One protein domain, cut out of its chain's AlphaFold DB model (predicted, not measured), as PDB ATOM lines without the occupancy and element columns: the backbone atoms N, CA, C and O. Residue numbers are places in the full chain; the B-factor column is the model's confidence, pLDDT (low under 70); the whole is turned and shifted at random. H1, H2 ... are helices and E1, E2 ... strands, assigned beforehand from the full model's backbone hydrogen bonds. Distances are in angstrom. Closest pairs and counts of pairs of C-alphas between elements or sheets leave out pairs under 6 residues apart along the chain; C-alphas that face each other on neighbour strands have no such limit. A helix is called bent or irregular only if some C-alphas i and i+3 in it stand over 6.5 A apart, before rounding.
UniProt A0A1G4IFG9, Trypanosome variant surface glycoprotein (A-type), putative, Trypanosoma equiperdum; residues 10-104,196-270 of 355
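Overview. This is residues 10 to 104 and 196 to 270 of the 355 residues of the protein "Trypanosome variant surface glycoprotein (A-type), putative" of Trypanosoma equiperdum (UniProt A0A1G4IFG9). One very long kinked helix, H1, makes the long axis of an extended, dumbbell-like shape, with a loose cluster of four short helices, H3 to H6, at its first residues and a small head of loops with the short helix H2 near its last ones. In the cluster H4 and H5 pack on the first part of H1, while residues 34 to 50 of H1 stand free between the two ends. The printed part has 170 residues, with six named helices and one named strand in the order H1, H2, H3, H4, H5, H6, E1, and its class is mostly helix. The whole is extended, with a radius of gyration of the C-alphas of 28.8 A and spans of 86 by 40 by 32 A.

Arrangement. H1, residues 10 to 63, has a kink of 37 degrees near residue 43 and is irregular: C-alphas 10 and 13 are 7.8 A apart. H2, residues 83 to 89, touches no helix and is only just apart from H1, the closest C-alphas being 8.4 A apart. H3, residues 205 to 213, touches H6, residues 258 to 265, at a shallow tilt of 30 degrees, opposite ways; their closest C-alphas, of Ala 205 and Gly 264, are 5.2 A apart. H4, residues 219 to 229, touches H1 at residues 13 to 25 of H1 alone, at a shallow tilt of 23 degrees, opposite ways; the closest C-alphas are those of Thr 17 and Ala 224, 5.4 A apart. H5, residues 237 to 248, touches H1 with residues 247 to 248 alone, at a steep tilt of 60 degrees; the closest C-alphas, of Gly 14 and Val 247, are 5.3 A apart. H4 and H5 only just touch, with 3 pairs of C-alphas within 8 A, the closest being those of Ala 222 and Leu 240 at 7.0 A. E1, residues 267 to 269, pairs with no named strand. In H3, H4, H5 and H6 every O i to N i+4 pair is within hydrogen-bond range; in H1 47 of 50 are, and in H2 2 of 3.

Along the chain. H1 begins at C-alpha 10, (180.541, 193.384, 280.303), and ends at C-alpha 63, (237.979, 240.695, 259.545), 77.3 A away. H4 is 15.4 A long and H5 16.5 A. E1 ends at C-alpha 269, (174.996, 214.181, 275.372).

Size, cuts and confidence. The C-alphas of Asp 10 and Gly 73, the two farthest apart, are 86.7 A apart. Residues 105 to 195 are not printed, and C-alphas 104 and 196 are 10.6 A apart across the cut. The link from H1 to H2 is long, 19 residues. Confidence is under 70 in 31 residues, among them 96 to 104 and 196 to 200.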
ATOM      1  N   ASP A  10     179.849 194.583 280.782       81.94
ATOM      2  CA  ASP A  10     180.541 193.384 280.303       81.94
ATOM      3  C   ASP A  10     181.905 193.694 279.661       81.94
ATOM      4  O   ASP A  10     182.784 192.836 279.619       81.94
ATOM      5  N   LYS A  11     182.115 194.941 279.223       84.50
ATOM      6  CA  LYS A  11     183.337 195.420 278.556       84.50
ATOM      7  C   LYS A  11     184.211 196.308 279.443       84.50
ATOM      8  O   LYS A  11     185.229 196.836 278.983       84.50
ATOM      9  N   ASN A  12     183.846 196.460 280.720       84.00
ATOM     10  CA  ASN A  12     184.515 197.353 281.668       84.00
ATOM     11  C   ASN A  12     186.030 197.105 281.752       84.00
ATOM     12  O   ASN A  12     186.813 198.047 281.647       84.00
ATOM     13  N   THR A  13     186.457 195.841 281.856       86.38
ATOM     14  CA  THR A  13     187.883 195.480 281.939       86.38
ATOM     15  C   THR A  13     188.676 196.006 280.743       86.38
ATOM     16  O   THR A  13     189.769 196.544 280.921       86.38
ATOM     17  N   GLY A  14     188.117 195.926 279.531       86.81
ATOM     18  CA  GLY A  14     188.744 196.485 278.334       86.81
ATOM     19  C   GLY A  14     188.841 198.009 278.387       86.81
ATOM     20  O   GLY A  14     189.909 198.564 278.132       86.81
ATOM     21  N   PHE A  15     187.763 198.702 278.776       85.44
ATOM     22  CA  PHE A  15     187.776 200.172 278.807       85.44
ATOM     23  C   PHE A  15     188.738 200.712 279.864       85.44
ATOM     24  O   PHE A  15     189.478 201.661 279.602       85.44
ATOM     25  N   ALA A  16     188.759 200.084 281.038       84.19
ATOM     26  CA  ALA A  16     189.698 200.406 282.101       84.19
ATOM     27  C   ALA A  16     191.150 200.102 281.690       84.19
ATOM     28  O   ALA A  16     192.050 200.875 282.013       84.19
ATOM     29  N   THR A  17     191.378 199.040 280.907       87.31
ATOM     30  CA  THR A  17     192.702 198.737 280.339       87.31
ATOM     31  C   THR A  17     193.174 199.843 279.400       87.31
ATOM     32  O   THR A  17     194.314 200.286 279.528       87.31
ATOM     33  N   ILE A  18     192.322 200.330 278.488       85.06
ATOM     34  CA  ILE A  18     192.699 201.420 277.570       85.06
ATOM     35  C   ILE A  18     192.953 202.720 278.343       85.06
ATOM     36  O   ILE A  18     193.918 203.421 278.046       85.06
ATOM     37  N   ALA A  19     192.130 203.029 279.351       81.25
ATOM     38  CA  ALA A  19     192.327 204.207 280.195       81.25
ATOM     39  C   ALA A  19     193.679 204.166 280.924       81.25
ATOM     40  O   ALA A  19     194.455 205.114 280.839       81.25
ATOM     41  N   LEU A  20     193.993 203.041 281.575       85.19
ATOM     42  CA  LEU A  20     195.265 202.855 282.270       85.19
ATOM     43  C   LEU A  20     196.456 202.872 281.306       85.19
ATOM     44  O   LEU A  20     197.501 203.431 281.628       85.19
ATOM     45  N   TYR A  21     196.303 202.276 280.125       84.00
ATOM     46  CA  TYR A  21     197.317 202.340 279.081       84.00
ATOM     47  C   TYR A  21     197.618 203.792 278.682       84.00
ATOM     48  O   TYR A  21     198.781 204.187 278.694       84.00
ATOM     49  N   ALA A  22     196.589 204.602 278.416       78.94
ATOM     50  CA  ALA A  22     196.761 206.015 278.083       78.94
ATOM     51  C   ALA A  22     197.472 206.797 279.205       78.94
ATOM     52  O   ALA A  22     198.371 207.583 278.919       78.94
ATOM     53  N   THR A  23     197.141 206.534 280.476       82.00
ATOM     54  CA  THR A  23     197.841 207.137 281.627       82.00
ATOM     55  C   THR A  23     199.323 206.759 281.673       82.00
ATOM     56  O   THR A  23     200.167 207.624 281.883       82.00
ATOM     57  N   LEU A  24     199.663 205.486 281.446       81.50
ATOM     58  CA  LEU A  24     201.059 205.031 281.443       81.50
ATOM     59  C   LEU A  24     201.868 205.645 280.289       81.50
ATOM     60  O   LEU A  24     203.050 205.943 280.461       81.50
ATOM     61  N   GLU A  25     201.246 205.848 279.127       78.19
ATOM     62  CA  GLU A  25     201.877 206.551 278.005       78.19
ATOM     63  C   GLU A  25     202.078 208.042 278.305       78.19
ATOM     64  O   GLU A  25     203.144 208.581 278.010       78.19
ATOM     65  N   GLU A  26     201.112 208.702 278.954       76.88
ATOM     66  CA  GLU A  26     201.266 210.093 279.401       76.88
ATOM     67  C   GLU A  26     202.414 210.241 280.414       76.88
ATOM     68  O   GLU A  26     203.240 211.146 280.287       76.88
ATOM     69  N   GLU A  27     202.505 209.344 281.399       80.56
ATOM     70  CA  GLU A  27     203.600 209.327 282.377       80.56
ATOM     71  C   GLU A  27     204.960 209.114 281.701       80.56
ATOM     72  O   GLU A  27     205.927 209.811 282.010       80.56
ATOM     73  N   ASN A  28     205.042 208.190 280.740       76.94
ATOM     74  CA  ASN A  28     206.266 207.954 279.979       76.94
ATOM     75  C   ASN A  28     206.665 209.180 279.136       76.94
ATOM     76  O   ASN A  28     207.843 209.550 279.089       76.94
ATOM     77  N   ALA A  29     205.689 209.846 278.516       73.31
ATOM     78  CA  ALA A  29     205.906 211.079 277.768       73.31
ATOM     79  C   ALA A  29     206.400 212.212 278.679       73.31
ATOM     80  O   ALA A  29     207.380 212.873 278.340       73.31
ATOM     81  N   LYS A  30     205.792 212.397 279.859       75.62
ATOM     82  CA  LYS A  30     206.255 213.360 280.874       75.62
ATOM     83  C   LYS A  30     207.685 213.076 281.315       75.62
ATOM     84  O   LYS A  30     208.509 213.976 281.256       75.62
ATOM     85  N   ASN A  31     208.007 211.830 281.656       76.12
ATOM     86  CA  ASN A  31     209.368 211.450 282.049       76.12
ATOM     87  C   ASN A  31     210.387 211.714 280.929       76.12
ATOM     88  O   ASN A  31     211.507 212.155 281.192       76.12
ATOM     89  N   THR A  32     209.995 211.473 279.674       73.00
ATOM     90  CA  THR A  32     210.827 211.790 278.506       73.00
ATOM     91  C   THR A  32     211.025 213.299 278.381       73.00
ATOM     92  O   THR A  32     212.159 213.747 278.247       73.00
ATOM     93  N   ILE A  33     209.955 214.094 278.492       71.81
ATOM     94  CA  ILE A  33     210.016 215.563 278.469       71.81
ATOM     95  C   ILE A  33     210.902 216.091 279.602       71.81
ATOM     96  O   ILE A  33     211.763 216.925 279.345       71.81
ATOM     97  N   ASP A  34     210.753 215.588 280.825       72.62
ATOM     98  CA  ASP A  34     211.562 216.006 281.973       72.62
ATOM     99  C   ASP A  34     213.041 215.658 281.769       72.62
ATOM    100  O   ASP A  34     213.919 216.481 282.037       72.62
ATOM    101  N   THR A  35     213.332 214.474 281.221       72.69
ATOM    102  CA  THR A  35     214.699 214.078 280.841       72.69
ATOM    103  C   THR A  35     215.265 215.035 279.791       72.69
ATOM    104  O   THR A  35     216.367 215.553 279.956       72.69
ATOM    105  N   VAL A  36     214.486 215.336 278.747       71.31
ATOM    106  CA  VAL A  36     214.858 216.275 277.683       71.31
ATOM    107  C   VAL A  36     215.116 217.669 278.249       71.31
ATOM    108  O   VAL A  36     216.143 218.258 277.920       71.31
ATOM    109  N   ILE A  37     214.228 218.201 279.092       71.38
ATOM    110  CA  ILE A  37     214.353 219.539 279.691       71.38
ATOM    111  C   ILE A  37     215.602 219.621 280.563       71.38
ATOM    112  O   ILE A  37     216.383 220.563 280.414       71.38
ATOM    113  N   ASN A  38     215.814 218.634 281.436       70.25
ATOM    114  CA  ASN A  38     216.975 218.609 282.318       70.25
ATOM    115  C   ASN A  38     218.267 218.566 281.492       70.25
ATOM    116  O   ASN A  38     219.097 219.466 281.639       70.25
ATOM    117  N   SER A  39     218.394 217.633 280.544       70.50
ATOM    118  CA  SER A  39     219.573 217.554 279.671       70.50
ATOM    119  C   SER A  39     219.782 218.835 278.855       70.50
ATOM    120  O   SER A  39     220.895 219.357 278.823       70.50
ATOM    121  N   HIS A  40     218.726 219.415 278.266       70.75
ATOM    122  CA  HIS A  40     218.821 220.673 277.511       70.75
ATOM    123  C   HIS A  40     219.290 221.846 278.374       70.75
ATOM    124  O   HIS A  40     220.129 222.632 277.934       70.75
ATOM    125  N   SER A  41     218.759 221.980 279.591       68.31
ATOM    126  CA  SER A  41     219.077 223.106 280.474       68.31
ATOM    127  C   SER A  41     220.558 223.148 280.866       68.31
ATOM    128  O   SER A  41     221.138 224.232 280.956       68.31
ATOM    129  N   HIS A  42     221.193 221.982 281.012       71.25
ATOM    130  CA  HIS A  42     222.605 221.872 281.367       71.25
ATOM    131  C   HIS A  42     223.553 222.091 280.180       71.25
ATOM    132  O   HIS A  42     224.648 222.618 280.375       71.25
ATOM    133  N   VAL A  43     223.143 221.753 278.950       79.88
ATOM    134  CA  VAL A  43     224.023 221.861 277.768       79.88
ATOM    135  C   VAL A  43     223.836 223.136 276.957       79.88
ATOM    136  O   VAL A  43     224.790 223.592 276.330       79.88
ATOM    137  N   ALA A  44     222.647 223.745 276.962       78.50
ATOM    138  CA  ALA A  44     222.343 224.859 276.063       78.50
ATOM    139  C   ALA A  44     223.234 226.083 276.320       78.50
ATOM    140  O   ALA A  44     223.757 226.674 275.375       78.50
ATOM    141  N   THR A  45     223.440 226.461 277.585       80.88
ATOM    142  CA  THR A  45     224.259 227.633 277.929       80.88
ATOM    143  C   THR A  45     225.744 227.417 277.628       80.88
ATOM    144  O   THR A  45     226.311 228.262 276.928       80.88
ATOM    145  N   PRO A  46     226.397 226.322 278.068       84.56
ATOM    146  CA  PRO A  46     227.791 226.072 277.708       84.56
ATOM    147  C   PRO A  46     227.995 225.879 276.200       84.56
ATOM    148  O   PRO A  46     228.980 226.379 275.663       84.56
ATOM    149  N   ALA A  47     227.052 225.238 275.495       82.81
ATOM    150  CA  ALA A  47     227.117 225.091 274.040       82.81
ATOM    151  C   ALA A  47     227.002 226.442 273.320       82.81
ATOM    152  O   ALA A  47     227.796 226.727 272.427       82.81
ATOM    153  N   ALA A  48     226.064 227.303 273.730       82.75
ATOM    154  CA  ALA A  48     225.925 228.649 273.174       82.75
ATOM    155  C   ALA A  48     227.161 229.512 273.462       82.75
ATOM    156  O   ALA A  48     227.623 230.247 272.590       82.75
ATOM    157  N   TYR A  49     227.731 229.392 274.664       86.38
ATOM    158  CA  TYR A  49     228.985 230.050 275.011       86.38
ATOM    159  C   TYR A  49     230.139 229.553 274.130       86.38
ATOM    160  O   TYR A  49     230.887 230.365 273.587       86.38
ATOM    161  N   ALA A  50     230.266 228.235 273.947       86.56
ATOM    162  CA  ALA A  50     231.292 227.649 273.094       86.56
ATOM    163  C   ALA A  50     231.154 228.108 271.638       86.56
ATOM    164  O   ALA A  50     232.123 228.604 271.064       86.56
ATOM    165  N   ALA A  51     229.943 228.031 271.081       84.12
ATOM    166  CA  ALA A  51     229.636 228.502 269.735       84.12
ATOM    167  C   ALA A  51     229.983 229.988 269.566       84.12
ATOM    168  O   ALA A  51     230.727 230.332 268.656       84.12
ATOM    169  N   GLY A  52     229.566 230.853 270.496       85.50
ATOM    170  CA  GLY A  52     229.877 232.283 270.430       85.50
ATOM    171  C   GLY A  52     231.380 232.584 270.462       85.50
ATOM    172  O   GLY A  52     231.847 233.473 269.757       85.50
ATOM    173  N   ARG A  53     232.169 231.828 271.236       88.69
ATOM    174  CA  ARG A  53     233.635 231.990 271.283       88.69
ATOM    175  C   ARG A  53     234.328 231.499 270.010       88.69
ATOM    176  O   ARG A  53     235.364 232.059 269.649       88.69
ATOM    177  N   LEU A  54     233.790 230.465 269.365       87.56
ATOM    178  CA  LEU A  54     234.281 229.959 268.083       87.56
ATOM    179  C   LEU A  54     233.916 230.915 266.940       87.56
ATOM    180  O   LEU A  54     234.792 231.279 266.159       87.56
ATOM    181  N   ASP A  55     232.668 231.383 266.906       88.12
ATOM    182  CA  ASP A  55     232.179 232.358 265.929       88.12
ATOM    183  C   ASP A  55     232.984 233.652 265.999       88.12
ATOM    184  O   ASP A  55     233.494 234.107 264.978       88.12
ATOM    185  N   GLU A  56     233.182 234.204 267.198       89.19
ATOM    186  CA  GLU A  56     233.982 235.417 267.382       89.19
ATOM    187  C   GLU A  56     235.415 235.232 266.877       89.19
ATOM    188  O   GLU A  56     235.962 236.112 266.212       89.19
ATOM    189  N   PHE A  57     236.028 234.077 267.150       90.38
ATOM    190  CA  PHE A  57     237.382 233.796 266.689       90.38
ATOM    191  C   PHE A  57     237.464 233.737 265.159       90.38
ATOM    192  O   PHE A  57     238.291 234.429 264.565       90.38
ATOM    193  N   VAL A  58     236.582 232.973 264.509       89.44
ATOM    194  CA  VAL A  58     236.553 232.854 263.041       89.44
ATOM    195  C   VAL A  58     236.230 234.199 262.385       89.44
ATOM    196  O   VAL A  58     236.895 234.597 261.430       89.44
ATOM    197  N   LEU A  59     235.250 234.937 262.910       88.94
ATOM    198  CA  LEU A  59     234.858 236.243 262.376       88.94
ATOM    199  C   LEU A  59     235.947 237.301 262.577       88.94
ATOM    200  O   LEU A  59     236.162 238.121 261.683       88.94
ATOM    201  N   THR A  60     236.685 237.246 263.688       89.56
ATOM    202  CA  THR A  60     237.864 238.094 263.906       89.56
ATOM    203  C   THR A  60     238.921 237.838 262.833       89.56
ATOM    204  O   THR A  60     239.394 238.788 262.209       89.56
ATOM    205  N   LEU A  61     239.252 236.572 262.550       88.88
ATOM    206  CA  LEU A  61     240.215 236.238 261.494       88.88
ATOM    207  C   LEU A  61     239.713 236.627 260.095       88.88
ATOM    208  O   LEU A  61     240.502 237.087 259.273       88.88
ATOM    209  N   ASN A  62     238.409 236.499 259.831       86.62
ATOM    210  CA  ASN A  62     237.786 236.965 258.586       86.62
ATOM    211  C   ASN A  62     237.892 238.494 258.423       86.62
ATOM    212  O   ASN A  62     238.069 238.998 257.317       86.62
ATOM    213  N   GLY A  63     237.795 239.243 259.527       83.56
ATOM    214  CA  GLY A  63     237.979 240.695 259.545       83.56
ATOM    215  C   GLY A  63     239.436 241.139 259.374       83.56
ATOM    216  O   GLY A  63     239.684 242.255 258.919       83.56
ATOM    217  N   MET A  64     240.406 240.273 259.689       85.44
ATOM    218  CA  MET A  64     241.844 240.518 259.524       85.44
ATOM    219  C   MET A  64     242.302 240.279 258.074       85.44
ATOM    220  O   MET A  64     243.132 239.413 257.785       85.44
ATOM    221  N   GLN A  65     241.761 241.076 257.158       78.12
ATOM    222  CA  GLN A  65     242.123 241.109 255.741       78.12
ATOM    223  C   GLN A  65     242.531 242.527 255.315       78.12
ATOM    224  O   GLN A  65     242.250 243.504 256.015       78.12
ATOM    225  N   ALA A  66     243.205 242.661 254.170       71.44
ATOM    226  CA  ALA A  66     243.530 243.972 253.610       71.44
ATOM    227  C   ALA A  66     242.267 244.841 253.411       71.44
ATOM    228  O   ALA A  66     241.200 244.345 253.048       71.44
ATOM    229  N   VAL A  67     242.393 246.153 253.653       69.38
ATOM    230  CA  VAL A  67     241.278 247.129 253.627       69.38
ATOM    231  C   VAL A  67     240.603 247.220 252.252       69.38
ATOM    232  O   VAL A  67     239.426 247.553 252.158       69.38
ATOM    233  N   ASP A  68     241.327 246.886 251.186       69.75
ATOM    234  CA  ASP A  68     240.817 246.810 249.815       69.75
ATOM    235  C   ASP A  68     239.992 245.533 249.538       69.75
ATOM    236  O   ASP A  68     239.513 245.337 248.422       69.75
ATOM    237  N   GLY A  69     239.810 244.666 250.542       61.56
ATOM    238  CA  GLY A  69     239.084 243.400 250.433       61.56
ATOM    239  C   GLY A  69     239.853 242.312 249.679       61.56
ATOM    240  O   GLY A  69     239.307 241.235 249.419       61.56
ATOM    241  N   THR A  70     241.114 242.572 249.325       65.56
ATOM    242  CA  THR A  70     241.950 241.640 248.577       65.56
ATOM    243  C   THR A  70     242.454 240.525 249.499       65.56
ATOM    244  O   THR A  70     243.453 240.664 250.202       65.56
ATOM    245  N   VAL A  71     241.812 239.355 249.437       68.81
ATOM    246  CA  VAL A  71     242.231 238.133 250.162       68.81
ATOM    247  C   VAL A  71     243.439 237.420 249.521       68.81
ATOM    248  O   VAL A  71     243.809 236.311 249.906       68.81
ATOM    249  N   SER A  72     244.062 238.014 248.497       67.44
ATOM    250  CA  SER A  72     245.112 237.357 247.712       67.44
ATOM    251  C   SER A  72     246.509 237.417 248.345       67.44
ATOM    252  O   SER A  72     247.336 236.584 247.976       67.44
ATOM    253  N   GLY A  73     246.762 238.309 249.313       70.94
ATOM    254  CA  GLY A  73     248.084 238.467 249.942       70.94
ATOM    255  C   GLY A  73     248.073 238.601 251.468       70.94
ATOM    256  O   GLY A  73     248.825 237.898 252.133       70.94
ATOM    257  N   ASN A  74     247.208 239.451 252.033       78.25
ATOM    258  CA  ASN A  74     247.142 239.702 253.479       78.25
ATOM    259  C   ASN A  74     245.776 239.269 254.020       78.25
ATOM    260  O   ASN A  74     244.818 240.040 253.972       78.25
ATOM    261  N   THR A  75     245.681 238.025 254.483       83.94
ATOM    262  CA  THR A  75     244.448 237.450 255.032       83.94
ATOM    263  C   THR A  75     244.774 236.400 256.081       83.94
ATOM    264  O   THR A  75     245.734 235.643 255.926       83.94
ATOM    265  N   CYS A  76     243.959 236.342 257.131       84.62
ATOM    266  CA  CYS A  76     244.073 235.354 258.199       84.62
ATOM    267  C   CYS A  76     243.169 234.128 258.027       84.62
ATOM    268  O   CYS A  76     243.343 233.149 258.747       84.62
ATOM    269  N   LEU A  77     242.265 234.146 257.043       87.62
ATOM    270  CA  LEU A  77     241.548 232.964 256.567       87.62
ATOM    271  C   LEU A  77     241.654 232.859 255.048       87.62
ATOM    272  O   LEU A  77     241.580 233.859 254.329       87.62
ATOM    273  N   TYR A  78     241.787 231.633 254.556       84.38
ATOM    274  CA  TYR A  78     241.831 231.347 253.132       84.38
ATOM    275  C   TYR A  78     240.763 230.315 252.772       84.38
ATOM    276  O   TYR A  78     240.712 229.234 253.345       84.38
ATOM    277  N   GLY A  79     239.905 230.666 251.814       82.81
ATOM    278  CA  GLY A  79     238.900 229.767 251.232       82.81
ATOM    279  C   GLY A  79     238.807 229.913 249.712       82.81
ATOM    280  O   GLY A  79     237.781 229.599 249.115       82.81
ATOM    281  N   GLY A  80     239.853 230.465 249.085       80.25
ATOM    282  CA  GLY A  80     239.923 230.754 247.653       80.25
ATOM    283  C   GLY A  80     240.394 232.177 247.338       80.25
ATOM    284  O   GLY A  80     240.706 232.972 248.221       80.25
ATOM    285  N   ALA A  81     240.456 232.510 246.047       75.50
ATOM    286  CA  ALA A  81     240.994 233.787 245.563       75.50
ATOM    287  C   ALA A  81     240.065 235.002 245.775       75.50
ATOM    288  O   ALA A  81     240.465 236.125 245.474       75.50
ATOM    289  N   SER A  82     238.838 234.798 246.268       78.25
ATOM    290  CA  SER A  82     237.842 235.856 246.466       78.25
ATOM    291  C   SER A  82     237.201 235.792 247.852       78.25
ATOM    292  O   SER A  82     237.087 234.715 248.442       78.25
ATOM    293  N   LYS A  83     236.716 236.941 248.340       79.69
ATOM    294  CA  LYS A  83     235.945 237.038 249.590       79.69
ATOM    295  C   LYS A  83     234.694 236.155 249.567       79.69
ATOM    296  O   LYS A  83     234.408 235.487 250.549       79.69
ATOM    297  N   THR A  84     234.011 236.070 248.426       84.12
ATOM    298  CA  THR A  84     232.850 235.187 248.233       84.12
ATOM    299  C   THR A  84     233.206 233.713 248.424       84.12
ATOM    300  O   THR A  84     232.438 232.962 249.020       84.12
ATOM    301  N   SER A  85     234.378 233.288 247.940       83.31
ATOM    302  CA  SER A  85     234.862 231.914 248.123       83.31
ATOM    303  C   SER A  85     235.150 231.621 249.597       83.31
ATOM    304  O   SER A  85     234.757 230.570 250.091       83.31
ATOM    305  N   LEU A  86     235.767 232.564 250.316       84.69
ATOM    306  CA  LEU A  86     235.968 232.453 251.762       84.69
ATOM    307  C   LEU A  86     234.634 232.391 252.523       84.69
ATOM    308  O   LEU A  86     234.442 231.494 253.339       84.69
ATOM    309  N   ASP A  87     233.691 233.281 252.212       84.62
ATOM    310  CA  ASP A  87     232.388 233.347 252.884       84.62
ATOM    311  C   ASP A  87     231.584 232.048 252.746       84.62
ATOM    312  O   ASP A  87     230.892 231.651 253.683       84.62
ATOM    313  N   ALA A  88     231.733 231.329 251.628       86.38
ATOM    314  CA  ALA A  88     231.120 230.016 251.434       86.38
ATOM    315  C   ALA A  88     231.614 228.953 252.439       86.38
ATOM    316  O   ALA A  88     230.863 228.035 252.770       86.38
ATOM    317  N   HIS A  89     232.838 229.091 252.961       84.62
ATOM    318  CA  HIS A  89     233.430 228.153 253.922       84.62
ATOM    319  C   HIS A  89     233.082 228.478 255.382       84.62
ATOM    320  O   HIS A  89     233.159 227.596 256.232       84.62
ATOM    321  N   ILE A  90     232.660 229.712 255.680       86.62
ATOM    322  CA  ILE A  90     232.347 230.168 257.047       86.62
ATOM    323  C   ILE A  90     230.854 230.438 257.267       86.62
ATOM    324  O   ILE A  90     230.480 231.076 258.244       86.62
ATOM    325  N   THR A  91     229.976 229.935 256.393       83.00
ATOM    326  CA  THR A  91     228.511 230.142 256.470       83.00
ATOM    327  C   THR A  91     227.868 229.696 257.791       83.00
ATOM    328  O   THR A  91     226.782 230.170 258.142       83.00
ATOM    329  N   GLY A  92     228.522 228.783 258.516       79.12
ATOM    330  CA  GLY A  92     228.111 228.333 259.847       79.12
ATOM    331  C   GLY A  92     228.443 229.317 260.971       79.12
ATOM    332  O   GLY A  92     227.750 229.302 261.981       79.12
ATOM    333  N   CYS A  93     229.441 230.185 260.781       84.88
ATOM    334  CA  CYS A  93     229.846 231.191 261.758       84.88
ATOM    335  C   CYS A  93     229.058 232.475 261.542       84.88
ATOM    336  O   CYS A  93     229.145 233.107 260.485       84.88
ATOM    337  N   LYS A  94     228.264 232.867 262.538       75.50
ATOM    338  CA  LYS A  94     227.314 233.972 262.392       75.50
ATOM    339  C   LYS A  94     227.529 235.023 263.463       75.50
ATOM    340  O   LYS A  94     227.773 234.719 264.624       75.50
ATOM    341  N   THR A  95     227.358 236.285 263.083       70.88
ATOM    342  CA  THR A  95     227.085 237.328 264.073       70.88
ATOM    343  C   THR A  95     225.743 237.008 264.733       70.88
ATOM    344  O   THR A  95     224.839 236.500 264.061       70.88
ATOM    345  N   MET A  96     225.628 237.233 266.050       59.91
ATOM    346  CA  MET A  96     224.500 236.737 266.849       59.91
ATOM    347  C   MET A  96     223.147 237.072 266.210       59.91
ATOM    348  O   MET A  96     222.639 238.188 266.307       59.91
ATOM    349  N   THR A  97     222.547 236.076 265.571       61.81
ATOM    350  CA  THR A  97     221.231 236.160 264.950       61.81
ATOM    351  C   THR A  97     220.392 235.045 265.539       61.81
ATOM    352  O   THR A  97     220.819 233.895 265.625       61.81
ATOM    353  N   LYS A  98     219.195 235.393 266.009       62.59
ATOM    354  CA  LYS A  98     218.262 234.404 266.538       62.59
ATOM    355  C   LYS A  98     217.768 233.551 265.372       62.59
ATOM    356  O   LYS A  98     216.952 234.016 264.579       62.59
ATOM    357  N   GLU A  99     218.268 232.326 265.257       64.56
ATOM    358  CA  GLU A  99     217.723 231.365 264.301       64.56
ATOM    359  C   GLU A  99     216.346 230.874 264.761       64.56
ATOM    360  O   GLU A  99     216.064 230.755 265.958       64.56
ATOM    361  N   ALA A 100     215.475 230.582 263.795       65.62
ATOM    362  CA  ALA A 100     214.254 229.848 264.078       65.62
ATOM    363  C   ALA A 100     214.609 228.430 264.567       65.62
ATOM    364  O   ALA A 100     215.581 227.848 264.069       65.62
ATOM    365  N   PRO A 101     213.831 227.851 265.498       62.88
ATOM    366  CA  PRO A 101     214.012 226.461 265.897       62.88
ATOM    367  C   PRO A 101     213.961 225.553 264.665       62.88
ATOM    368  O   PRO A 101     213.019 225.633 263.874       62.88
ATOM    369  N   LYS A 102     214.967 224.693 264.493       61.19
ATOM    370  CA  LYS A 102     214.959 223.660 263.451       61.19
ATOM    371  C   LYS A 102     214.361 222.383 264.043       61.19
ATOM    372  O   LYS A 102     214.870 221.928 265.066       61.19
ATOM    373  N   PRO A 103     213.296 221.816 263.451       55.66
ATOM    374  CA  PRO A 103     212.757 220.547 263.917       55.66
ATOM    375  C   PRO A 103     213.720 219.401 263.576       55.66
ATOM    376  O   PRO A 103     214.317 219.391 262.499       55.66
ATOM    377  N   GLY A 104     213.815 218.417 264.472       61.53
ATOM    378  CA  GLY A 104     214.501 217.147 264.229       61.53
ATOM    379  C   GLY A 104     215.780 216.929 265.039       61.53
ATOM    380  O   GLY A 104     216.240 217.796 265.780       61.53
ATOM    381  N   SER A 196     209.950 211.972 270.649       49.81
ATOM    382  CA  SER A 196     209.115 210.787 270.802       49.81
ATOM    383  C   SER A 196     208.202 210.667 269.596       49.81
ATOM    384  O   SER A 196     207.456 211.618 269.321       49.81
ATOM    385  N   GLY A 197     208.310 209.551 268.860       51.12
ATOM    386  CA  GLY A 197     207.412 209.257 267.746       51.12
ATOM    387  C   GLY A 197     205.973 209.608 268.136       51.12
ATOM    388  O   GLY A 197     205.656 209.570 269.329       51.12
ATOM    389  N   PRO A 198     205.130 210.025 267.174       54.12
ATOM    390  CA  PRO A 198     203.858 210.676 267.467       54.12
ATOM    391  C   PRO A 198     203.132 209.936 268.586       54.12
ATOM    392  O   PRO A 198     202.909 208.729 268.468       54.12
ATOM    393  N   LEU A 199     202.827 210.658 269.675       60.12
ATOM    394  CA  LEU A 199     202.100 210.083 270.801       60.12
ATOM    395  C   LEU A 199     200.875 209.346 270.255       60.12
ATOM    396  O   LEU A 199     200.222 209.859 269.333       60.12
ATOM    397  N   PRO A 200     200.568 208.151 270.781       61.50
ATOM    398  CA  PRO A 200     199.405 207.417 270.331       61.50
ATOM    399  C   PRO A 200     198.164 208.301 270.456       61.50
ATOM    400  O   PRO A 200     197.915 208.913 271.495       61.50
ATOM    401  N   LYS A 201     197.407 208.393 269.363       70.56
ATOM    402  CA  LYS A 201     196.147 209.127 269.331       70.56
ATOM    403  C   LYS A 201     195.021 208.231 269.816       70.56
ATOM    404  O   LYS A 201     194.986 207.041 269.510       70.56
ATOM    405  N   PHE A 202     194.098 208.824 270.560       73.31
ATOM    406  CA  PHE A 202     192.910 208.153 271.082       73.31
ATOM    407  C   PHE A 202     191.636 208.892 270.658       73.31
ATOM    408  O   PHE A 202     190.651 208.870 271.388       73.31
ATOM    409  N   GLU A 203     191.652 209.584 269.515       71.88
ATOM    410  CA  GLU A 203     190.535 210.425 269.072       71.88
ATOM    411  C   GLU A 203     189.422 209.581 268.442       71.88
ATOM    412  O   GLU A 203     188.246 209.924 268.552       71.88
ATOM    413  N   THR A 204     189.778 208.448 267.826       76.94
ATOM    414  CA  THR A 204     188.819 207.546 267.172       76.94
ATOM    415  C   THR A 204     188.963 206.098 267.631       76.94
ATOM    416  O   THR A 204     190.044 205.632 267.989       76.94
ATOM    417  N   ALA A 205     187.874 205.329 267.542       78.12
ATOM    418  CA  ALA A 205     187.909 203.894 267.826       78.12
ATOM    419  C   ALA A 205     188.868 203.124 266.894       78.12
ATOM    420  O   ALA A 205     189.468 202.139 267.318       78.12
ATOM    421  N   GLY A 206     189.053 203.592 265.653       77.75
ATOM    422  CA  GLY A 206     189.998 203.008 264.698       77.75
ATOM    423  C   GLY A 206     191.460 203.176 265.118       77.75
ATOM    424  O   GLY A 206     192.247 202.247 264.960       77.75
ATOM    425  N   GLU A 207     191.819 204.314 265.716       76.94
ATOM    426  CA  GLU A 207     193.165 204.540 266.262       76.94
ATOM    427  C   GLU A 207     193.438 203.643 267.475       76.94
ATOM    428  O   GLU A 207     194.494 203.016 267.556       76.94
ATOM    429  N   VAL A 208     192.454 203.495 268.369       79.19
ATOM    430  CA  VAL A 208     192.545 202.565 269.509       79.19
ATOM    431  C   VAL A 208     192.680 201.115 269.025       79.19
ATOM    432  O   VAL A 208     193.497 200.357 269.551       79.19
ATOM    433  N   ALA A 209     191.923 200.732 267.993       79.31
ATOM    434  CA  ALA A 209     191.994 199.403 267.394       79.31
ATOM    435  C   ALA A 209     193.358 199.139 266.748       79.31
ATOM    436  O   ALA A 209     193.950 198.085 266.977       79.31
ATOM    437  N   ALA A 210     193.877 200.096 265.973       78.94
ATOM    438  CA  ALA A 210     195.198 199.998 265.363       78.94
ATOM    439  C   ALA A 210     196.281 199.799 266.427       78.94
ATOM    440  O   ALA A 210     197.144 198.945 266.252       78.94
ATOM    441  N   LEU A 211     196.184 200.509 267.552       76.00
ATOM    442  CA  LEU A 211     197.130 200.409 268.658       76.00
ATOM    443  C   LEU A 211     197.106 199.043 269.354       76.00
ATOM    444  O   LEU A 211     198.154 198.475 269.657       76.00
ATOM    445  N   ILE A 212     195.915 198.494 269.599       77.94
ATOM    446  CA  ILE A 212     195.773 197.153 270.185       77.94
ATOM    447  C   ILE A 212     196.286 196.079 269.209       77.94
ATOM    448  O   ILE A 212     196.893 195.093 269.634       77.94
ATOM    449  N   LYS A 213     196.093 196.285 267.898       74.44
ATOM    450  CA  LYS A 213     196.467 195.342 266.831       74.44
ATOM    451  C   LYS A 213     197.939 195.378 266.431       74.44
ATOM    452  O   LYS A 213     198.461 194.342 266.024       74.44
ATOM    453  N   THR A 214     198.623 196.521 266.509       66.56
ATOM    454  CA  THR A 214     199.997 196.651 265.993       66.56
ATOM    455  C   THR A 214     201.000 195.766 266.722       66.56
ATOM    456  O   THR A 214     202.069 195.519 266.168       66.56
ATOM    457  N   LYS A 215     200.690 195.253 267.928       57.12
ATOM    458  CA  LYS A 215     201.572 194.380 268.738       57.12
ATOM    459  C   LYS A 215     203.015 194.901 268.863       57.12
ATOM    460  O   LYS A 215     203.913 194.160 269.259       57.12
ATOM    461  N   SER A 216     203.244 196.180 268.567       45.66
ATOM    462  CA  SER A 216     204.506 196.884 268.732       45.66
ATOM    463  C   SER A 216     204.593 197.242 270.203       45.66
ATOM    464  O   SER A 216     204.298 198.367 270.586       45.66
ATOM    465  N   ALA A 217     204.830 196.224 271.029       41.31
ATOM    466  CA  ALA A 217     204.697 196.274 272.471       41.31
ATOM    467  C   ALA A 217     205.322 197.545 273.057       41.31
ATOM    468  O   ALA A 217     206.548 197.643 273.119       41.31
ATOM    469  N   PRO A 218     204.532 198.463 273.626       54.72
ATOM    470  CA  PRO A 218     205.000 199.139 274.800       54.72
ATOM    471  C   PRO A 218     204.730 198.141 275.921       54.72
ATOM    472  O   PRO A 218     203.625 197.613 276.078       54.72
ATOM    473  N   THR A 219     205.730 197.879 276.746       63.78
ATOM    474  CA  THR A 219     205.549 197.175 278.023       63.78
ATOM    475  C   THR A 219     204.306 197.649 278.806       63.78
ATOM    476  O   THR A 219     203.769 196.893 279.609       63.78
ATOM    477  N   ASN A 220     203.802 198.858 278.540       80.06
ATOM    478  CA  ASN A 220     202.635 199.478 279.154       80.06
ATOM    479  C   ASN A 220     201.277 198.841 278.815       80.06
ATOM    480  O   ASN A 220     200.466 198.746 279.731       80.06
ATOM    481  N   LEU A 221     201.005 198.342 277.596       84.25
ATOM    482  CA  LEU A 221     199.718 197.659 277.331       84.25
ATOM    483  C   LEU A 221     199.649 196.326 278.086       84.25
ATOM    484  O   LEU A 221     198.657 196.029 278.746       84.25
ATOM    485  N   ALA A 222     200.738 195.552 278.059       85.44
ATOM    486  CA  ALA A 222     200.843 194.313 278.826       85.44
ATOM    487  C   ALA A 222     200.787 194.570 280.347       85.44
ATOM    488  O   ALA A 222     200.140 193.813 281.067       85.44
ATOM    489  N   LYS A 223     201.398 195.659 280.844       87.38
ATOM    490  CA  LYS A 223     201.269 196.105 282.248       87.38
ATOM    491  C   LYS A 223     199.842 196.541 282.595       87.38
ATOM    492  O   LYS A 223     199.374 196.250 283.693       87.38
ATOM    493  N   ALA A 224     199.156 197.240 281.693       88.75
ATOM    494  CA  ALA A 224     197.772 197.651 281.902       88.75
ATOM    495  C   ALA A 224     196.860 196.420 281.990       88.75
ATOM    496  O   ALA A 224     196.129 196.274 282.967       88.75
ATOM    497  N   LEU A 225     196.993 195.484 281.045       89.12
ATOM    498  CA  LEU A 225     196.289 194.200 281.067       89.12
ATOM    499  C   LEU A 225     196.594 193.413 282.339       89.12
ATOM    500  O   LEU A 225     195.667 192.945 282.991       89.12
ATOM    501  N   GLN A 226     197.865 193.313 282.737       91.44
ATOM    502  CA  GLN A 226     198.264 192.663 283.986       91.44
ATOM    503  C   GLN A 226     197.506 193.247 285.186       91.44
ATOM    504  O   GLN A 226     196.875 192.501 285.935       91.44
ATOM    505  N   LYS A 227     197.546 194.574 285.357       89.31
ATOM    506  CA  LYS A 227     196.890 195.262 286.479       89.31
ATOM    507  C   LYS A 227     195.375 195.068 286.463       89.31
ATOM    508  O   LYS A 227     194.796 194.834 287.518       89.31
ATOM    509  N   MET A 228     194.748 195.135 285.289       90.06
ATOM    510  CA  MET A 228     193.291 195.038 285.172       90.06
ATOM    511  C   MET A 228     192.752 193.610 285.276       90.06
ATOM    512  O   MET A 228     191.620 193.422 285.711       90.06
ATOM    513  N   THR A 229     193.546 192.609 284.899       88.38
ATOM    514  CA  THR A 229     193.159 191.187 284.976       88.38
ATOM    515  C   THR A 229     193.641 190.495 286.253       88.38
ATOM    516  O   THR A 229     193.240 189.367 286.521       88.38
ATOM    517  N   GLY A 230     194.470 191.159 287.069       87.38
ATOM    518  CA  GLY A 230     194.994 190.609 288.325       87.38
ATOM    519  C   GLY A 230     196.119 189.584 288.143       87.38
ATOM    520  O   GLY A 230     196.403 188.806 289.053       87.38
ATOM    521  N   GLU A 231     196.766 189.568 286.979       87.88
ATOM    522  CA  GLU A 231     197.853 188.637 286.679       87.88
ATOM    523  C   GLU A 231     199.131 188.976 287.459       87.88
ATOM    524  O   GLU A 231     199.476 190.138 287.695       87.88
ATOM    525  N   LYS A 232     199.898 187.945 287.833       85.44
ATOM    526  CA  LYS A 232     201.125 188.132 288.631       85.44
ATOM    527  C   LYS A 232     202.228 188.866 287.869       85.44
ATOM    528  O   LYS A 232     203.039 189.549 288.488       85.44
ATOM    529  N   GLN A 233     202.259 188.727 286.547       86.19
ATOM    530  CA  GLN A 233     203.271 189.321 285.677       86.19
ATOM    531  C   GLN A 233     202.686 189.642 284.293       86.19
ATOM    532  O   GLN A 233     201.720 188.991 283.886       86.19
ATOM    533  N   PRO A 234     203.251 190.615 283.557       86.00
ATOM    534  CA  PRO A 234     202.847 190.882 282.182       86.00
ATOM    535  C   PRO A 234     203.075 189.653 281.295       86.00
ATOM    536  O   PRO A 234     204.179 189.105 281.258       86.00
ATOM    537  N   LYS A 235     202.041 189.237 280.560       86.75
ATOM    538  CA  LYS A 235     202.149 188.176 279.550       86.75
ATOM    539  C   LYS A 235     202.875 188.691 278.307       86.75
ATOM    540  O   LYS A 235     202.918 189.896 278.045       86.75
ATOM    541  N   THR A 236     203.426 187.776 277.511       86.50
ATOM    542  CA  THR A 236     204.132 188.102 276.260       86.50
ATOM    543  C   THR A 236     203.733 187.153 275.129       86.50
ATOM    544  O   THR A 236     203.084 186.133 275.356       86.50
ATOM    545  N   GLY A 237     204.073 187.504 273.886       83.12
ATOM    546  CA  GLY A 237     203.893 186.628 272.725       83.12
ATOM    547  C   GLY A 237     202.457 186.116 272.537       83.12
ATOM    548  O   GLY A 237     201.501 186.894 272.443       83.12
ATOM    549  N   ALA A 238     202.312 184.792 272.451       85.69
ATOM    550  CA  ALA A 238     201.022 184.132 272.259       85.69
ATOM    551  C   ALA A 238     200.078 184.328 273.457       85.69
ATOM    552  O   ALA A 238     198.896 184.596 273.259       85.69
ATOM    553  N   GLU A 239     200.605 184.282 274.682       86.94
ATOM    554  CA  GLU A 239     199.818 184.462 275.907       86.94
ATOM    555  C   GLU A 239     199.244 185.880 276.006       86.94
ATOM    556  O   GLU A 239     198.091 186.060 276.391       86.94
ATOM    557  N   LEU A 240     200.019 186.894 275.599       86.62
ATOM    558  CA  LEU A 240     199.529 188.272 275.507       86.62
ATOM    559  C   LEU A 240     198.432 188.403 274.446       86.62
ATOM    560  O   LEU A 240     197.421 189.055 274.681       86.62
ATOM    561  N   THR A 241     198.611 187.764 273.286       85.75
ATOM    562  CA  THR A 241     197.590 187.766 272.225       85.75
ATOM    563  C   THR A 241     196.284 187.145 272.722       85.75
ATOM    564  O   THR A 241     195.210 187.672 272.444       85.75
ATOM    565  N   GLN A 242     196.366 186.051 273.478       87.88
ATOM    566  CA  GLN A 242     195.192 185.421 274.069       87.88
ATOM    567  C   GLN A 242     194.521 186.336 275.100       87.88
ATOM    568  O   GLN A 242     193.314 186.537 275.029       87.88
ATOM    569  N   GLN A 243     195.295 186.958 275.990       88.69
ATOM    570  CA  GLN A 243     194.762 187.890 276.985       88.69
ATOM    571  C   GLN A 243     194.074 189.105 276.340       88.69
ATOM    572  O   GLN A 243     193.035 189.557 276.815       88.69
ATOM    573  N   ILE A 244     194.613 189.616 275.228       89.06
ATOM    574  CA  ILE A 244     193.964 190.668 274.437       89.06
ATOM    575  C   ILE A 244     192.598 190.184 273.929       89.06
ATOM    576  O   ILE A 244     191.617 190.906 274.068       89.06
ATOM    577  N   LYS A 245     192.500 188.958 273.400       89.06
ATOM    578  CA  LYS A 245     191.218 188.390 272.941       89.06
ATOM    579  C   LYS A 245     190.223 188.163 274.077       89.06
ATOM    580  O   LYS A 245     189.031 188.372 273.889       89.06
ATOM    581  N   GLU A 246     190.700 187.763 275.250       90.00
ATOM    582  CA  GLU A 246     189.862 187.590 276.444       90.00
ATOM    583  C   GLU A 246     189.269 188.924 276.920       90.00
ATOM    584  O   GLU A 246     188.115 188.971 277.334       90.00
ATOM    585  N   VAL A 247     190.038 190.014 276.834       89.38
ATOM    586  CA  VAL A 247     189.623 191.341 277.319       89.38
ATOM    587  C   VAL A 247     188.834 192.142 276.277       89.38
ATOM    588  O   VAL A 247     187.899 192.857 276.639       89.38
ATOM    589  N   PHE A 248     189.201 192.047 274.998       89.19
ATOM    590  CA  PHE A 248     188.653 192.876 273.916       89.19
ATOM    591  C   PHE A 248     187.760 192.112 272.928       89.19
ATOM    592  O   PHE A 248     187.181 192.735 272.042       89.19
ATOM    593  N   GLY A 249     187.615 190.793 273.077       88.44
ATOM    594  CA  GLY A 249     186.818 189.940 272.193       88.44
ATOM    595  C   GLY A 249     187.666 189.100 271.235       88.44
ATOM    596  O   GLY A 249     188.764 189.475 270.820       88.44
ATOM    597  N   THR A 250     187.158 187.923 270.863       87.62
ATOM    598  CA  THR A 250     187.858 186.994 269.955       87.62
ATOM    599  C   THR A 250     187.987 187.531 268.531       87.62
ATOM    600  O   THR A 250     188.878 187.104 267.799       87.62
ATOM    601  N   ASP A 251     187.111 188.462 268.163       87.38
ATOM    602  CA  ASP A 251     187.043 189.176 266.892       87.38
ATOM    603  C   ASP A 251     187.963 190.407 266.841       87.38
ATOM    604  O   ASP A 251     187.950 191.130 265.853       87.38
ATOM    605  N   VAL A 252     188.793 190.658 267.862       84.69
ATOM    606  CA  VAL A 252     189.691 191.829 267.927       84.69
ATOM    607  C   VAL A 252     190.629 191.963 266.719       84.69
ATOM    608  O   VAL A 252     191.054 193.072 266.408       84.69
ATOM    609  N   ASP A 253     190.939 190.862 266.030       82.00
ATOM    610  CA  ASP A 253     191.795 190.841 264.837       82.00
ATOM    611  C   ASP A 253     191.021 191.149 263.535       82.00
ATOM    612  O   ASP A 253     191.635 191.476 262.520       82.00
ATOM    613  N   GLU A 254     189.687 191.085 263.556       84.56
ATOM    614  CA  GLU A 254     188.827 191.326 262.393       84.56
ATOM    615  C   GLU A 254     188.821 192.814 261.993       84.56
ATOM    616  O   GLU A 254     189.151 193.674 262.815       84.56
ATOM    617  N   PRO A 255     188.456 193.176 260.746       77.00
ATOM    618  CA  PRO A 255     188.432 194.571 260.296       77.00
ATOM    619  C   PRO A 255     187.584 195.494 261.185       77.00
ATOM    620  O   PRO A 255     188.063 196.568 261.548       77.00
ATOM    621  N   ASP A 256     186.410 195.022 261.621       77.31
ATOM    622  CA  ASP A 256     185.433 195.784 262.410       77.31
ATOM    623  C   ASP A 256     185.019 195.046 263.705       77.31
ATOM    624  O   ASP A 256     183.905 194.519 263.788       77.31
ATOM    625  N   PRO A 257     185.876 194.990 264.744       83.19
ATOM    626  CA  PRO A 257     185.554 194.263 265.969       83.19
ATOM    627  C   PRO A 257     184.408 194.923 266.745       83.19
ATOM    628  O   PRO A 257     184.363 196.151 266.910       83.19
ATOM    629  N   ALA A 258     183.515 194.109 267.306       85.62
ATOM    630  CA  ALA A 258     182.328 194.549 268.037       85.62
ATOM    631  C   ALA A 258     182.672 195.450 269.234       85.62
ATOM    632  O   ALA A 258     181.943 196.390 269.547       85.62
ATOM    633  N   TYR A 259     183.803 195.197 269.897       86.12
ATOM    634  CA  TYR A 259     184.296 196.040 270.984       86.12
ATOM    635  C   TYR A 259     184.537 197.492 270.541       86.12
ATOM    636  O   TYR A 259     184.074 198.424 271.200       86.12
ATOM    637  N   PHE A 260     185.218 197.704 269.409       83.69
ATOM    638  CA  PHE A 260     185.536 199.051 268.922       83.69
ATOM    639  C   PHE A 260     184.331 199.751 268.304       83.69
ATOM    640  O   PHE A 260     184.229 200.974 268.395       83.69
ATOM    641  N   LYS A 261     183.384 198.992 267.745       82.44
ATOM    642  CA  LYS A 261     182.091 199.534 267.321       82.44
ATOM    643  C   LYS A 261     181.316 200.129 268.499       82.44
ATOM    644  O   LYS A 261     180.824 201.254 268.400       82.44
ATOM    645  N   ASP A 262     181.259 199.414 269.619       82.69
ATOM    646  CA  ASP A 262     180.584 199.898 270.828       82.69
ATOM    647  C   ASP A 262     181.341 201.056 271.484       82.69
ATOM    648  O   ASP A 262     180.719 202.018 271.933       82.69
ATOM    649  N   LEU A 263     182.680 201.032 271.462       81.44
ATOM    650  CA  LEU A 263     183.489 202.181 271.878       81.44
ATOM    651  C   LEU A 263     183.183 203.426 271.028       81.44
ATOM    652  O   LEU A 263     183.006 204.511 271.577       81.44
ATOM    653  N   GLY A 264     183.108 203.274 269.703       75.31
ATOM    654  CA  GLY A 264     182.800 204.367 268.777       75.31
ATOM    655  C   GLY A 264     181.358 204.872 268.873       75.31
ATOM    656  O   GLY A 264     181.111 206.039 268.595       75.31
ATOM    657  N   SER A 265     180.429 204.021 269.315       77.12
ATOM    658  CA  SER A 265     179.018 204.373 269.540       77.12
ATOM    659  C   SER A 265     178.769 204.994 270.923       77.12
ATOM    660  O   SER A 265     177.669 205.465 271.218       77.12
ATOM    661  N   ALA A 266     179.771 204.992 271.808       72.94
ATOM    662  CA  ALA A 266     179.664 205.626 273.111       72.94
ATOM    663  C   ALA A 266     179.765 207.153 272.963       72.94
ATOM    664  O   ALA A 266     180.852 207.734 272.973       72.94
ATOM    665  N   GLU A 267     178.616 207.818 272.872       69.12
ATOM    666  CA  GLU A 267     178.530 209.280 272.752       69.12
ATOM    667  C   GLU A 267     177.995 209.962 274.017       69.12
ATOM    668  O   GLU A 267     177.139 209.433 274.724       69.12
ATOM    669  N   VAL A 268     178.490 211.160 274.309       63.81
ATOM    670  CA  VAL A 268     178.114 211.995 275.447       63.81
ATOM    671  C   VAL A 268     177.134 213.071 274.988       63.81
ATOM    672  O   VAL A 268     177.488 213.937 274.188       63.81
ATOM    673  N   ALA A 269     175.918 213.063 275.533       60.81
ATOM    674  CA  ALA A 269     174.996 214.181 275.372       60.81
ATOM    675  C   ALA A 269     175.482 215.369 276.221       60.81
ATOM    676  O   ALA A 269     175.627 215.258 277.441       60.81
ATOM    677  N   MET A 270     175.743 216.511 275.586       57.84
ATOM    678  CA  MET A 270     176.283 217.699 276.254       57.84
ATOM    679  C   MET A 270     175.149 218.566 276.812       57.84
ATOM    680  O   MET A 270     174.319 219.091 276.066       57.84
TER     681      MET A 270